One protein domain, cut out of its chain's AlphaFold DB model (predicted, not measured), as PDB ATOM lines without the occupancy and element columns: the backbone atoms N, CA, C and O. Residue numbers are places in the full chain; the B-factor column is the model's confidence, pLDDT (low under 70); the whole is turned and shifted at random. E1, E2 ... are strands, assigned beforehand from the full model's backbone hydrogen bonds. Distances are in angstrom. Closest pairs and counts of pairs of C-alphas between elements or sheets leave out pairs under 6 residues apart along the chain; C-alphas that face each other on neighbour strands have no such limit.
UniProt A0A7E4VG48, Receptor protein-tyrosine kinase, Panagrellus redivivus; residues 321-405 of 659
ATOM      1  N   PHE A 321     126.176  35.182  41.298       79.12
ATOM      2  CA  PHE A 321     125.588  36.508  41.479       79.12
ATOM      3  C   PHE A 321     126.492  37.366  42.375       79.12
ATOM      4  O   PHE A 321     126.868  36.952  43.465       79.12
ATOM      5  N   SER A 322     126.764  38.609  41.965       67.44
ATOM      6  CA  SER A 322     127.601  39.550  42.730       67.44
ATOM      7  C   SER A 322     126.983  40.001  44.063       67.44
ATOM      8  O   SER A 322     127.643  40.688  44.837       67.44
ATOM      9  N   ARG A 323     125.707  39.676  44.321       62.91
ATOM     10  CA  ARG A 323     125.077  39.893  45.627       62.91
ATOM     11  C   ARG A 323     125.351  38.688  46.519       62.91
ATOM     12  O   ARG A 323     124.980  37.565  46.187       62.91
ATOM     13  N   ILE A 324     125.968  38.988  47.649       63.84
ATOM     14  CA  ILE A 324     126.212  38.072  48.752       63.84
ATOM     15  C   ILE A 324     124.909  37.927  49.559       63.84
ATOM     16  O   ILE A 324     124.164  38.900  49.708       63.84
ATOM     17  N   ASP A 325     124.604  36.718  50.022       62.56
ATOM     18  CA  ASP A 325     123.460  36.438  50.889       62.56
ATOM     19  C   ASP A 325     123.730  36.805  52.365       62.56
ATOM     20  O   ASP A 325     124.777  37.345  52.722       62.56
ATOM     21  N   LEU A 326     122.766  36.526  53.247       57.59
ATOM     22  CA  LEU A 326     122.879  36.817  54.684       57.59
ATOM     23  C   LEU A 326     123.981  36.005  55.400       57.59
ATOM     24  O   LEU A 326     124.271  36.290  56.560       57.59
ATOM     25  N   TYR A 327     124.590  35.021  54.732       62.06
ATOM     26  CA  TYR A 327     125.596  34.104  55.273       62.06
ATOM     27  C   TYR A 327     126.981  34.275  54.632       62.06
ATOM     28  O   TYR A 327     127.874  33.458  54.859       62.06
ATOM     29  N   GLY A 328     127.186  35.325  53.831       61.72
ATOM     30  CA  GLY A 328     128.474  35.579  53.184       61.72
ATOM     31  C   GLY A 328     128.692  34.808  51.876       61.72
ATOM     32  O   GLY A 328     129.773  34.910  51.299       61.72
ATOM     33  N   GLN A 329     127.694  34.074  51.372       65.94
ATOM     34  CA  GLN A 329     127.819  33.254  50.164       65.94
ATOM     35  C   GLN A 329     127.272  33.966  48.923       65.94
ATOM     36  O   GLN A 329     126.271  34.681  48.973       65.94
ATOM     37  N   THR A 330     127.913  33.758  47.773       68.50
ATOM     38  CA  THR A 330     127.375  34.218  46.483       68.50
ATOM     39  C   THR A 330     126.412  33.174  45.924       68.50
ATOM     40  O   THR A 330     126.681  31.972  45.939       68.50
ATOM     41  N   LYS A 331     125.246  33.616  45.442       82.00
ATOM     42  CA  LYS A 331     124.246  32.699  44.876       82.00
ATOM     43  C   LYS A 331     124.747  32.157  43.531       82.00
ATOM     44  O   LYS A 331     125.128  32.939  42.661       82.00
ATOM     45  N   LEU A 332     124.679  30.842  43.325       87.88
ATOM     46  CA  LEU A 332     124.987  30.219  42.033       87.88
ATOM     47  C   LEU A 332     123.922  30.577  40.983       87.88
ATOM     48  O   LEU A 332     122.733  30.647  41.307       87.88
ATOM     49  N   SER A 333     124.329  30.770  39.727       90.88
ATOM     50  CA  SER A 333     123.405  31.010  38.619       90.88
ATOM     51  C   SER A 333     123.187  29.760  37.766       90.88
ATOM     52  O   SER A 333     124.141  29.121  37.324       90.88
ATOM     53  N   CYS A 334     121.926  29.401  37.513       92.00
ATOM     54  CA  CYS A 334     121.572  28.221  36.728       92.00
ATOM     55  C   CYS A 334     120.289  28.357  35.907       92.00
ATOM     56  O   CYS A 334     119.345  29.039  36.308       92.00
ATOM     57  N   TRP A 335     120.279  27.672  34.760       93.31
ATOM     58  CA  TRP A 335     119.150  27.570  33.830       93.31
ATOM     59  C   TRP A 335     118.116  26.537  34.277       93.31
ATOM     60  O   TRP A 335     116.930  26.701  33.996       93.31
ATOM     61  N   ASN A 336     118.578  25.488  34.957       92.06
ATOM     62  CA  ASN A 336     117.777  24.485  35.651       92.06
ATOM     63  C   ASN A 336     118.610  23.853  36.784       92.06
ATOM     64  O   ASN A 336     119.694  24.344  37.102       92.06
ATOM     65  N   SER A 337     118.135  22.766  37.394       90.75
ATOM     66  CA  SER A 337     118.816  22.136  38.531       90.75
ATOM     67  C   SER A 337     120.208  21.571  38.228       90.75
ATOM     68  O   SER A 337     120.993  21.462  39.162       90.75
ATOM     69  N   THR A 338     120.541  21.233  36.977       90.75
ATOM     70  CA  THR A 338     121.815  20.575  36.611       90.75
ATOM     71  C   THR A 338     122.678  21.377  35.634       90.75
ATOM     72  O   THR A 338     123.887  21.183  35.588       90.75
ATOM     73  N   ALA A 339     122.098  22.307  34.874       91.44
ATOM     74  CA  ALA A 339     122.804  23.162  33.925       91.44
ATOM     75  C   ALA A 339     122.963  24.583  34.484       91.44
ATOM     76  O   ALA A 339     121.998  25.357  34.536       91.44
ATOM     77  N   CYS A 340     124.187  24.963  34.865       91.38
ATOM     78  CA  CYS A 340     124.455  26.337  35.283       91.38
ATOM     79  C   CYS A 340     124.542  27.328  34.113       91.38
ATOM     80  O   CYS A 340     124.724  26.954  32.954       91.38
ATOM     81  N   GLN A 341     124.408  28.621  34.422       92.44
ATOM     82  CA  GLN A 341     124.843  29.679  33.515       92.44
ATOM     83  C   GLN A 341     126.370  29.704  33.566       92.44
ATOM     84  O   GLN A 341     126.937  29.967  34.624       92.44
ATOM     85  N   ARG A 342     127.036  29.382  32.452       90.25
ATOM     86  CA  ARG A 342     128.493  29.211  32.426       90.25
ATOM     87  C   ARG A 342     129.221  30.512  32.777       90.25
ATOM     88  O   ARG A 342     128.912  31.571  32.232       90.25
ATOM     89  N   ASN A 343     130.209  30.421  33.659       89.50
ATOM     90  CA  ASN A 343     131.158  31.485  33.939       89.50
ATOM     91  C   ASN A 343     132.102  31.651  32.742       89.50
ATOM     92  O   ASN A 343     132.713  30.688  32.283       89.50
ATOM     93  N   CYS A 344     132.230  32.872  32.235       90.94
ATOM     94  CA  CYS A 344     133.175  33.187  31.175       90.94
ATOM     95  C   CYS A 344     133.809  34.558  31.454       90.94
ATOM     96  O   CYS A 344     133.158  35.580  31.220       90.94
ATOM     97  N   PRO A 345     135.082  34.622  31.895       90.00
ATOM     98  CA  PRO A 345     135.732  35.889  32.244       90.00
ATOM     99  C   PRO A 345     135.922  36.821  31.036       90.00
ATOM    100  O   PRO A 345     136.179  38.008  31.201       90.00
ATOM    101  N   TYR A 346     135.766  36.304  29.812       93.00
ATOM    102  CA  TYR A 346     135.876  37.060  28.562       93.00
ATOM    103  C   TYR A 346     134.516  37.463  27.967       93.00
ATOM    104  O   TYR A 346     134.468  37.985  26.851       93.00
ATOM    105  N   HIS A 347     133.404  37.216  28.671       87.44
ATOM    106  CA  HIS A 347     132.067  37.654  28.247       87.44
ATOM    107  C   HIS A 347     131.848  39.154  28.478       87.44
ATOM    108  O   HIS A 347     131.265  39.825  27.630       87.44
ATOM    109  N   LYS A 348     132.408  39.720  29.552       86.94
ATOM    110  CA  LYS A 348     132.479  41.170  29.789       86.94
ATOM    111  C   LYS A 348     133.914  41.616  30.011       86.94
ATOM    112  O   LYS A 348     134.657  41.001  30.762       86.94
ATOM    113  N   LEU A 349     134.291  42.703  29.349       85.94
ATOM    114  CA  LEU A 349     135.585  43.354  29.515       85.94
ATOM    115  C   LEU A 349     135.532  44.344  30.688       85.94
ATOM    116  O   LEU A 349     134.461  44.816  31.067       85.94
ATOM    117  N   ALA A 350     136.696  44.721  31.224       84.62
ATOM    118  CA  ALA A 350     136.812  45.622  32.379       84.62
ATOM    119  C   ALA A 350     136.147  47.005  32.184       84.62
ATOM    120  O   ALA A 350     135.779  47.658  33.154       84.62
ATOM    121  N   ASN A 351     135.944  47.439  30.935       82.75
ATOM    122  CA  ASN A 351     135.221  48.668  30.584       82.75
ATOM    123  C   ASN A 351     133.682  48.498  30.524       82.75
ATOM    124  O   ASN A 351     132.991  49.381  30.021       82.75
ATOM    125  N   GLY A 352     133.146  47.351  30.953       78.50
ATOM    126  CA  GLY A 352     131.716  47.025  30.933       78.50
ATOM    127  C   GLY A 352     131.159  46.576  29.575       78.50
ATOM    128  O   GLY A 352     129.998  46.174  29.507       78.50
ATOM    129  N   SER A 353     131.949  46.611  28.497       84.12
ATOM    130  CA  SER A 353     131.506  46.153  27.170       84.12
ATOM    131  C   SER A 353     131.546  44.624  27.036       84.12
ATOM    132  O   SER A 353     132.352  43.954  27.683       84.12
ATOM    133  N   ILE A 354     130.690  44.055  26.178       87.81
ATOM    134  CA  ILE A 354     130.691  42.609  25.906       87.81
ATOM    135  C   ILE A 354     131.969  42.208  25.165       87.81
ATOM    136  O   ILE A 354     132.234  42.695  24.063       87.81
ATOM    137  N   GLY A 355     132.732  41.291  25.753       92.12
ATOM    138  CA  GLY A 355     133.942  40.698  25.190       92.12
ATOM    139  C   GLY A 355     133.660  39.572  24.186       92.12
ATOM    140  O   GLY A 355     132.516  39.386  23.757       92.12
ATOM    141  N   PRO A 356     134.696  38.858  23.715       94.44
ATOM    142  CA  PRO A 356     134.549  37.840  22.672       94.44
ATOM    143  C   PRO A 356     133.868  36.547  23.145       94.44
ATOM    144  O   PRO A 356     133.387  35.776  22.310       94.44
ATOM    145  N   GLY A 357     133.786  36.326  24.458       94.25
ATOM    146  CA  GLY A 357     133.328  35.074  25.051       94.25
ATOM    147  C   GLY A 357     134.418  33.996  25.093       94.25
ATOM    148  O   GLY A 357     135.597  34.259  24.836       94.25
ATOM    149  N   CYS A 358     133.995  32.782  25.437       94.62
ATOM    150  CA  CYS A 358     134.855  31.628  25.681       94.62
ATOM    151  C   CYS A 358     134.547  30.489  24.698       94.62
ATOM    152  O   CYS A 358     133.429  30.392  24.179       94.62
ATOM    153  N   ALA A 359     135.533  29.628  24.458       94.88
ATOM    154  CA  ALA A 359     135.329  28.319  23.848       94.88
ATOM    155  C   ALA A 359     134.739  27.327  24.870       94.88
ATOM    156  O   ALA A 359     134.623  27.632  26.059       94.88
ATOM    157  N   GLU A 360     134.370  26.119  24.431       89.88
ATOM    158  CA  GLU A 360     133.755  25.112  25.318       89.88
ATOM    159  C   GLU A 360     134.720  24.544  26.387       89.88
ATOM    160  O   GLU A 360     134.268  23.857  27.300       89.88
ATOM    161  N   ASN A 361     136.015  24.871  26.326       91.06
ATOM    162  CA  ASN A 361     137.026  24.592  27.358       91.06
ATOM    163  C   ASN A 361     137.323  25.804  28.277       91.06
ATOM    164  O   ASN A 361     138.264  25.758  29.062       91.06
ATOM    165  N   GLY A 362     136.572  26.905  28.154       91.44
ATOM    166  CA  GLY A 362     136.766  28.133  28.939       91.44
ATOM    167  C   GLY A 362     137.826  29.104  28.398       91.44
ATOM    168  O   GLY A 362     137.902  30.240  28.870       91.44
ATOM    169  N   GLU A 363     138.612  28.725  27.387       95.44
ATOM    170  CA  GLU A 363     139.660  29.591  26.832       95.44
ATOM    171  C   GLU A 363     139.102  30.765  26.011       95.44
ATOM    172  O   GLU A 363     137.981  30.739  25.494       95.44
ATOM    173  N   ARG A 364     139.904  31.829  25.889       96.38
ATOM    174  CA  ARG A 364     139.506  33.104  25.276       96.38
ATOM    175  C   ARG A 364     139.307  32.990  23.765       96.38
ATOM    176  O   ARG A 364     140.196  32.562  23.031       96.38
ATOM    177  N   CYS A 365     138.171  33.478  23.278       97.75
ATOM    178  CA  CYS A 365     137.931  33.629  21.845       97.75
ATOM    179  C   CYS A 365     138.620  34.867  21.258       97.75
ATOM    180  O   CYS A 365     138.906  35.832  21.966       97.75
ATOM    181  N   HIS A 366     138.852  34.863  19.943       97.75
ATOM    182  CA  HIS A 366     139.422  36.013  19.236       97.75
ATOM    183  C   HIS A 366     138.525  37.254  19.392       97.75
ATOM    184  O   HIS A 366     137.304  37.139  19.334       97.75
ATOM    185  N   ASP A 367     139.090  38.461  19.501       96.06
ATOM    186  CA  ASP A 367     138.335  39.707  19.764       96.06
ATOM    187  C   ASP A 367     137.266  40.063  18.710       96.06
ATOM    188  O   ASP A 367     136.294  40.778  18.977       96.06
ATOM    189  N   LEU A 368     137.407  39.510  17.504       96.44
ATOM    190  CA  LEU A 368     136.418  39.606  16.421       96.44
ATOM    191  C   LEU A 368     135.200  38.689  16.594       96.44
ATOM    192  O   LEU A 368     134.227  38.855  15.853       96.44
ATOM    193  N   CYS A 369     135.229  37.761  17.549       95.88
ATOM    194  CA  CYS A 369     134.091  36.939  17.923       95.88
ATOM    195  C   CYS A 369     133.112  37.707  18.827       95.88
ATOM    196  O   CYS A 369     133.439  38.710  19.474       95.88
ATOM    197  N   LEU A 370     131.889  37.195  18.878       92.50
ATOM    198  CA  LEU A 370     130.835  37.558  19.809       92.50
ATOM    199  C   LEU A 370     130.136  36.260  20.235       92.50
ATOM    200  O   LEU A 370     129.856  35.416  19.383       92.50
ATOM    201  N   GLY A 371     129.866  36.103  21.533       89.69
ATOM    202  CA  GLY A 371     129.179  34.926  22.077       89.69
ATOM    203  C   GLY A 371     129.953  33.605  21.969       89.69
ATOM    204  O   GLY A 371     129.339  32.540  21.924       89.69
ATOM    205  N   GLY A 372     131.287  33.651  21.913       94.19
ATOM    206  CA  GLY A 372     132.147  32.467  21.920       94.19
ATOM    207  C   GLY A 372     132.581  31.947  20.542       94.19
ATOM    208  O   GLY A 372     132.324  32.540  19.488       94.19
ATOM    209  N   CYS A 373     133.280  30.815  20.563       95.19
ATOM    210  CA  CYS A 373     133.983  30.226  19.424       95.19
ATOM    211  C   CYS A 373     134.139  28.705  19.582       95.19
ATOM    212  O   CYS A 373     133.994  28.161  20.673       95.19
ATOM    213  N   MET A 374     134.444  28.029  18.475       92.88
ATOM    214  CA  MET A 374     134.753  26.595  18.437       92.88
ATOM    215  C   MET A 374     136.235  26.323  18.716       92.88
ATOM    216  O   MET A 374     136.554  25.353  19.393       92.88
ATOM    217  N   VAL A 375     137.121  27.195  18.222       95.75
ATOM    218  CA  VAL A 375     138.571  27.133  18.445       95.75
ATOM    219  C   VAL A 375     139.010  28.422  19.157       95.75
ATOM    220  O   VAL A 375     138.698  29.513  18.663       95.75
ATOM    221  N   PRO A 376     139.705  28.323  20.306       97.31
ATOM    222  CA  PRO A 376     140.262  29.462  21.034       97.31
ATOM    223  C   PRO A 376     141.119  30.372  20.148       97.31
ATOM    224  O   PRO A 376     141.847  29.912  19.275       97.31
ATOM    225  N   ASN A 377     141.019  31.682  20.379       96.56
ATOM    226  CA  ASN A 377     141.748  32.742  19.672       96.56
ATOM    227  C   ASN A 377     141.736  32.719  18.117       96.56
ATOM    228  O   ASN A 377     142.472  33.481  17.493       96.56
ATOM    229  N   ASP A 378     140.864  31.941  17.465       96.75
ATOM    230  CA  ASP A 378     140.735  31.920  16.001       96.75
ATOM    231  C   ASP A 378     139.536  32.751  15.494       96.75
ATOM    232  O   ASP A 378     138.374  32.504  15.821       96.75
ATOM    233  N   LYS A 379     139.826  33.728  14.623       95.69
ATOM    234  CA  LYS A 379     138.844  34.602  13.954       95.69
ATOM    235  C   LYS A 379     137.983  33.911  12.886       95.69
ATOM    236  O   LYS A 379     137.024  34.525  12.417       95.69
ATOM    237  N   SER A 380     138.342  32.702  12.452       93.81
ATOM    238  CA  SER A 380     137.551  31.889  11.516       93.81
ATOM    239  C   SER A 380     136.609  30.908  12.223       93.81
ATOM    240  O   SER A 380     135.585  30.527  11.665       93.81
ATOM    241  N   SER A 381     136.884  30.600  13.493       94.50
ATOM    242  CA  SER A 381     136.110  29.665  14.317       94.50
ATOM    243  C   SER A 381     135.115  30.336  15.277       94.50
ATOM    244  O   SER A 381     134.602  29.692  16.195       94.50
ATOM    245  N   CYS A 382     134.816  31.625  15.097       93.94
ATOM    246  CA  CYS A 382     133.812  32.333  15.897       93.94
ATOM    247  C   CYS A 382     132.401  31.757  15.689       93.94
ATOM    248  O   CYS A 382     131.986  31.492  14.562       93.94
ATOM    249  N   HIS A 383     131.590  31.679  16.748       90.88
ATOM    250  CA  HIS A 383     130.166  31.379  16.577       90.88
ATOM    251  C   HIS A 383     129.421  32.533  15.901       90.88
ATOM    252  O   HIS A 383     128.504  32.308  15.115       90.88
ATOM    253  N   THR A 384     129.797  33.778  16.170       90.62
ATOM    254  CA  THR A 384     129.265  34.953  15.473       90.62
ATOM    255  C   THR A 384     130.349  36.014  15.371       90.62
ATOM    256  O   THR A 384     131.107  36.228  16.315       90.62
ATOM    257  N   CYS A 385     130.419  36.710  14.237       92.81
ATOM    258  CA  CYS A 385     131.322  37.844  14.082       92.81
ATOM    259  C   CYS A 385     130.758  39.105  14.752       92.81
ATOM    260  O   CYS A 385     129.569  39.420  14.633       92.81
ATOM    261  N   ARG A 386     131.636  39.869  15.404       91.94
ATOM    262  CA  ARG A 386     131.321  41.142  16.062       91.94
ATOM    263  C   ARG A 386     131.010  42.267  15.073       91.94
ATOM    264  O   ARG A 386     130.055  43.011  15.278       91.94
ATOM    265  N   HIS A 387     131.811  42.410  14.012       93.38
ATOM    266  CA  HIS A 387     131.782  43.606  13.154       93.38
ATOM    267  C   HIS A 387     131.402  43.338  11.699       93.38
ATOM    268  O   HIS A 387     130.452  43.958  11.205       93.38
ATOM    269  N   ALA A 388     132.159  42.476  11.017       94.50
ATOM    270  CA  ALA A 388     131.974  42.116   9.617       94.50
ATOM    271  C   ALA A 388     132.337  40.639   9.382       94.50
ATOM    272  O   ALA A 388     133.191  40.097  10.087       94.50
ATOM    273  N   VAL A 389     131.704  40.003   8.393       93.00
ATOM    274  CA  VAL A 389     131.995  38.623   7.968       93.00
ATOM    275  C   VAL A 389     132.183  38.549   6.454       93.00
ATOM    276  O   VAL A 389     131.377  39.091   5.693       93.00
ATOM    277  N   HIS A 390     133.237  37.864   6.020       92.94
ATOM    278  CA  HIS A 390     133.525  37.591   4.615       92.94
ATOM    279  C   HIS A 390     134.062  36.160   4.490       92.94
ATOM    280  O   HIS A 390     134.966  35.781   5.225       92.94
ATOM    281  N   ASN A 391     133.462  35.348   3.615       88.44
ATOM    282  CA  ASN A 391     133.812  33.934   3.397       88.44
ATOM    283  C   ASN A 391     133.973  33.108   4.695       88.44
ATOM    284  O   ASN A 391     134.900  32.320   4.835       88.44
ATOM    285  N   GLY A 392     133.079  33.322   5.670       86.81
ATOM    286  CA  GLY A 392     133.097  32.654   6.982       86.81
ATOM    287  C   GLY A 392     134.065  33.251   8.013       86.81
ATOM    288  O   GLY A 392     133.916  32.989   9.200       86.81
ATOM    289  N   VAL A 393     135.002  34.109   7.602       93.69
ATOM    290  CA  VAL A 393     136.009  34.713   8.485       93.69
ATOM    291  C   VAL A 393     135.515  36.050   9.041       93.69
ATOM    292  O   VAL A 393     134.894  36.850   8.335       93.69
ATOM    293  N   CYS A 394     135.802  36.318  10.317       96.00
ATOM    294  CA  CYS A 394     135.476  37.594  10.944       96.00
ATOM    295  C   CYS A 394     136.544  38.664  10.669       96.00
ATOM    296  O   CYS A 394     137.746  38.425  10.800       96.00
ATOM    297  N   HIS A 395     136.095  39.880  10.350       95.94
ATOM    298  CA  HIS A 395     136.935  41.052  10.075       95.94
ATOM    299  C   HIS A 395     136.436  42.286  10.848       95.94
ATOM    300  O   HIS A 395     135.246  42.403  11.146       95.94
ATOM    301  N   HIS A 396     137.320  43.253  11.135       95.19
ATOM    302  CA  HIS A 396     136.918  44.550  11.711       95.19
ATOM    303  C   HIS A 396     136.075  45.383  10.730       95.19
ATOM    304  O   HIS A 396     135.128  46.062  11.123       95.19
ATOM    305  N   ARG A 397     136.441  45.352   9.445       95.19
ATOM    306  CA  ARG A 397     135.821  46.091   8.335       95.19
ATOM    307  C   ARG A 397     135.861  45.216   7.080       95.19
ATOM    308  O   ARG A 397     136.708  44.331   6.990       95.19
ATOM    309  N   CYS A 398     134.966  45.468   6.130       95.12
ATOM    310  CA  CYS A 398     135.050  44.847   4.809       95.12
ATOM    311  C   CYS A 398     136.272  45.368   4.042       95.12
ATOM    312  O   CYS A 398     136.662  46.524   4.224       95.12
ATOM    313  N   ALA A 399     136.861  44.511   3.206       94.38
ATOM    314  CA  ALA A 399     137.989  44.855   2.346       94.38
ATOM    315  C   ALA A 399     137.605  45.882   1.262       94.38
ATOM    316  O   ALA A 399     136.429  46.211   1.065       94.38
ATOM    317  N   ASP A 400     138.596  46.392   0.534       93.31
ATOM    318  CA  ASP A 400     138.335  47.248  -0.620       93.31
ATOM    319  C   ASP A 400     137.556  46.509  -1.723       93.31
ATOM    320  O   ASP A 400     137.627  45.292  -1.848       93.31
ATOM    321  N   GLY A 401     136.692  47.239  -2.437       92.00
ATOM    322  CA  GLY A 401     135.657  46.662  -3.311       92.00
ATOM    323  C   GLY A 401     134.390  46.142  -2.602       92.00
ATOM    324  O   GLY A 401     133.343  46.052  -3.245       92.00
ATOM    325  N   TYR A 402     134.435  45.874  -1.290       96.00
ATOM    326  CA  TYR A 402     133.304  45.322  -0.531       96.00
ATOM    327  C   TYR A 402     132.562  46.355   0.335       96.00
ATOM    328  O   TYR A 402     133.119  47.340   0.831       96.00
ATOM    329  N   TYR A 403     131.277  46.080   0.546       95.56
ATOM    330  CA  TYR A 403     130.302  46.892   1.261       95.56
ATOM    331  C   TYR A 403     129.602  46.035   2.317       95.56
ATOM    332  O   TYR A 403     129.244  44.884   2.068       95.56
ATOM    333  N   LYS A 404     129.414  46.588   3.516       95.19
ATOM    334  CA  LYS A 404     128.819  45.873   4.644       95.19
ATOM    335  C   LYS A 404     127.296  46.004   4.667       95.19
ATOM    336  O   LYS A 404     126.787  47.122   4.702       95.19
ATOM    337  N   LEU A 405     126.592  44.879   4.728       90.81
ATOM    338  CA  LEU A 405     125.159  44.807   5.019       90.81
ATOM    339  C   LEU A 405     124.861  45.004   6.525       90.81
ATOM    340  O   LEU A 405     125.734  44.747   7.364       90.81
TER     341      LEU A 405
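This is residues 321 to 405 of the 659 residues of the protein "Receptor protein-tyrosine kinase" of Panagrellus redivivus (UniProt A0A7E4VG48). Little regular structure: a loose rod of loops and small strand hairpins strung end to end, with E3 and E4 near the middle, E5 and E6 next, E7 towards one end, and E1 and E2 at the other beyond a long link. The 85 printed residues include seven strands, E1 to E7 in chain order, and no named helix; named elements hold 25 residues, class all strand. The radius of gyration of the C-alphas is 16.6 A; spans are 61 by 26 by 20 A.

E3, residues 369 to 373, and E4, residues 382 to 385, form an antiparallel hairpin, with N 370 and O 384 within hydrogen-bond range at 2.8 A. E5, residues 388 to 390, and E6, residues 393 to 395, form another, with N 393 and O 390 at 2.9 A. The closest C-alphas of E4 and E6, Cys 385 and Cys 394, are 5.2 A apart. E1, residues 321 to 324, E2, residues 330 to 332, and E7, residues 402 to 404, pair with no named strand.

E1, 7.5 A long, begins at C-alpha 321 (125.588, 36.508, 41.479); E7, 6.9 A, ends at C-alpha 404 (128.819, 45.873, 4.644).

The farthest C-alphas, Tyr 327 and Gly 401, are 60.8 A apart. The printed part has no cut; E2 to E3 is a long link. Residues 322 to 330 have pLDDT under 70.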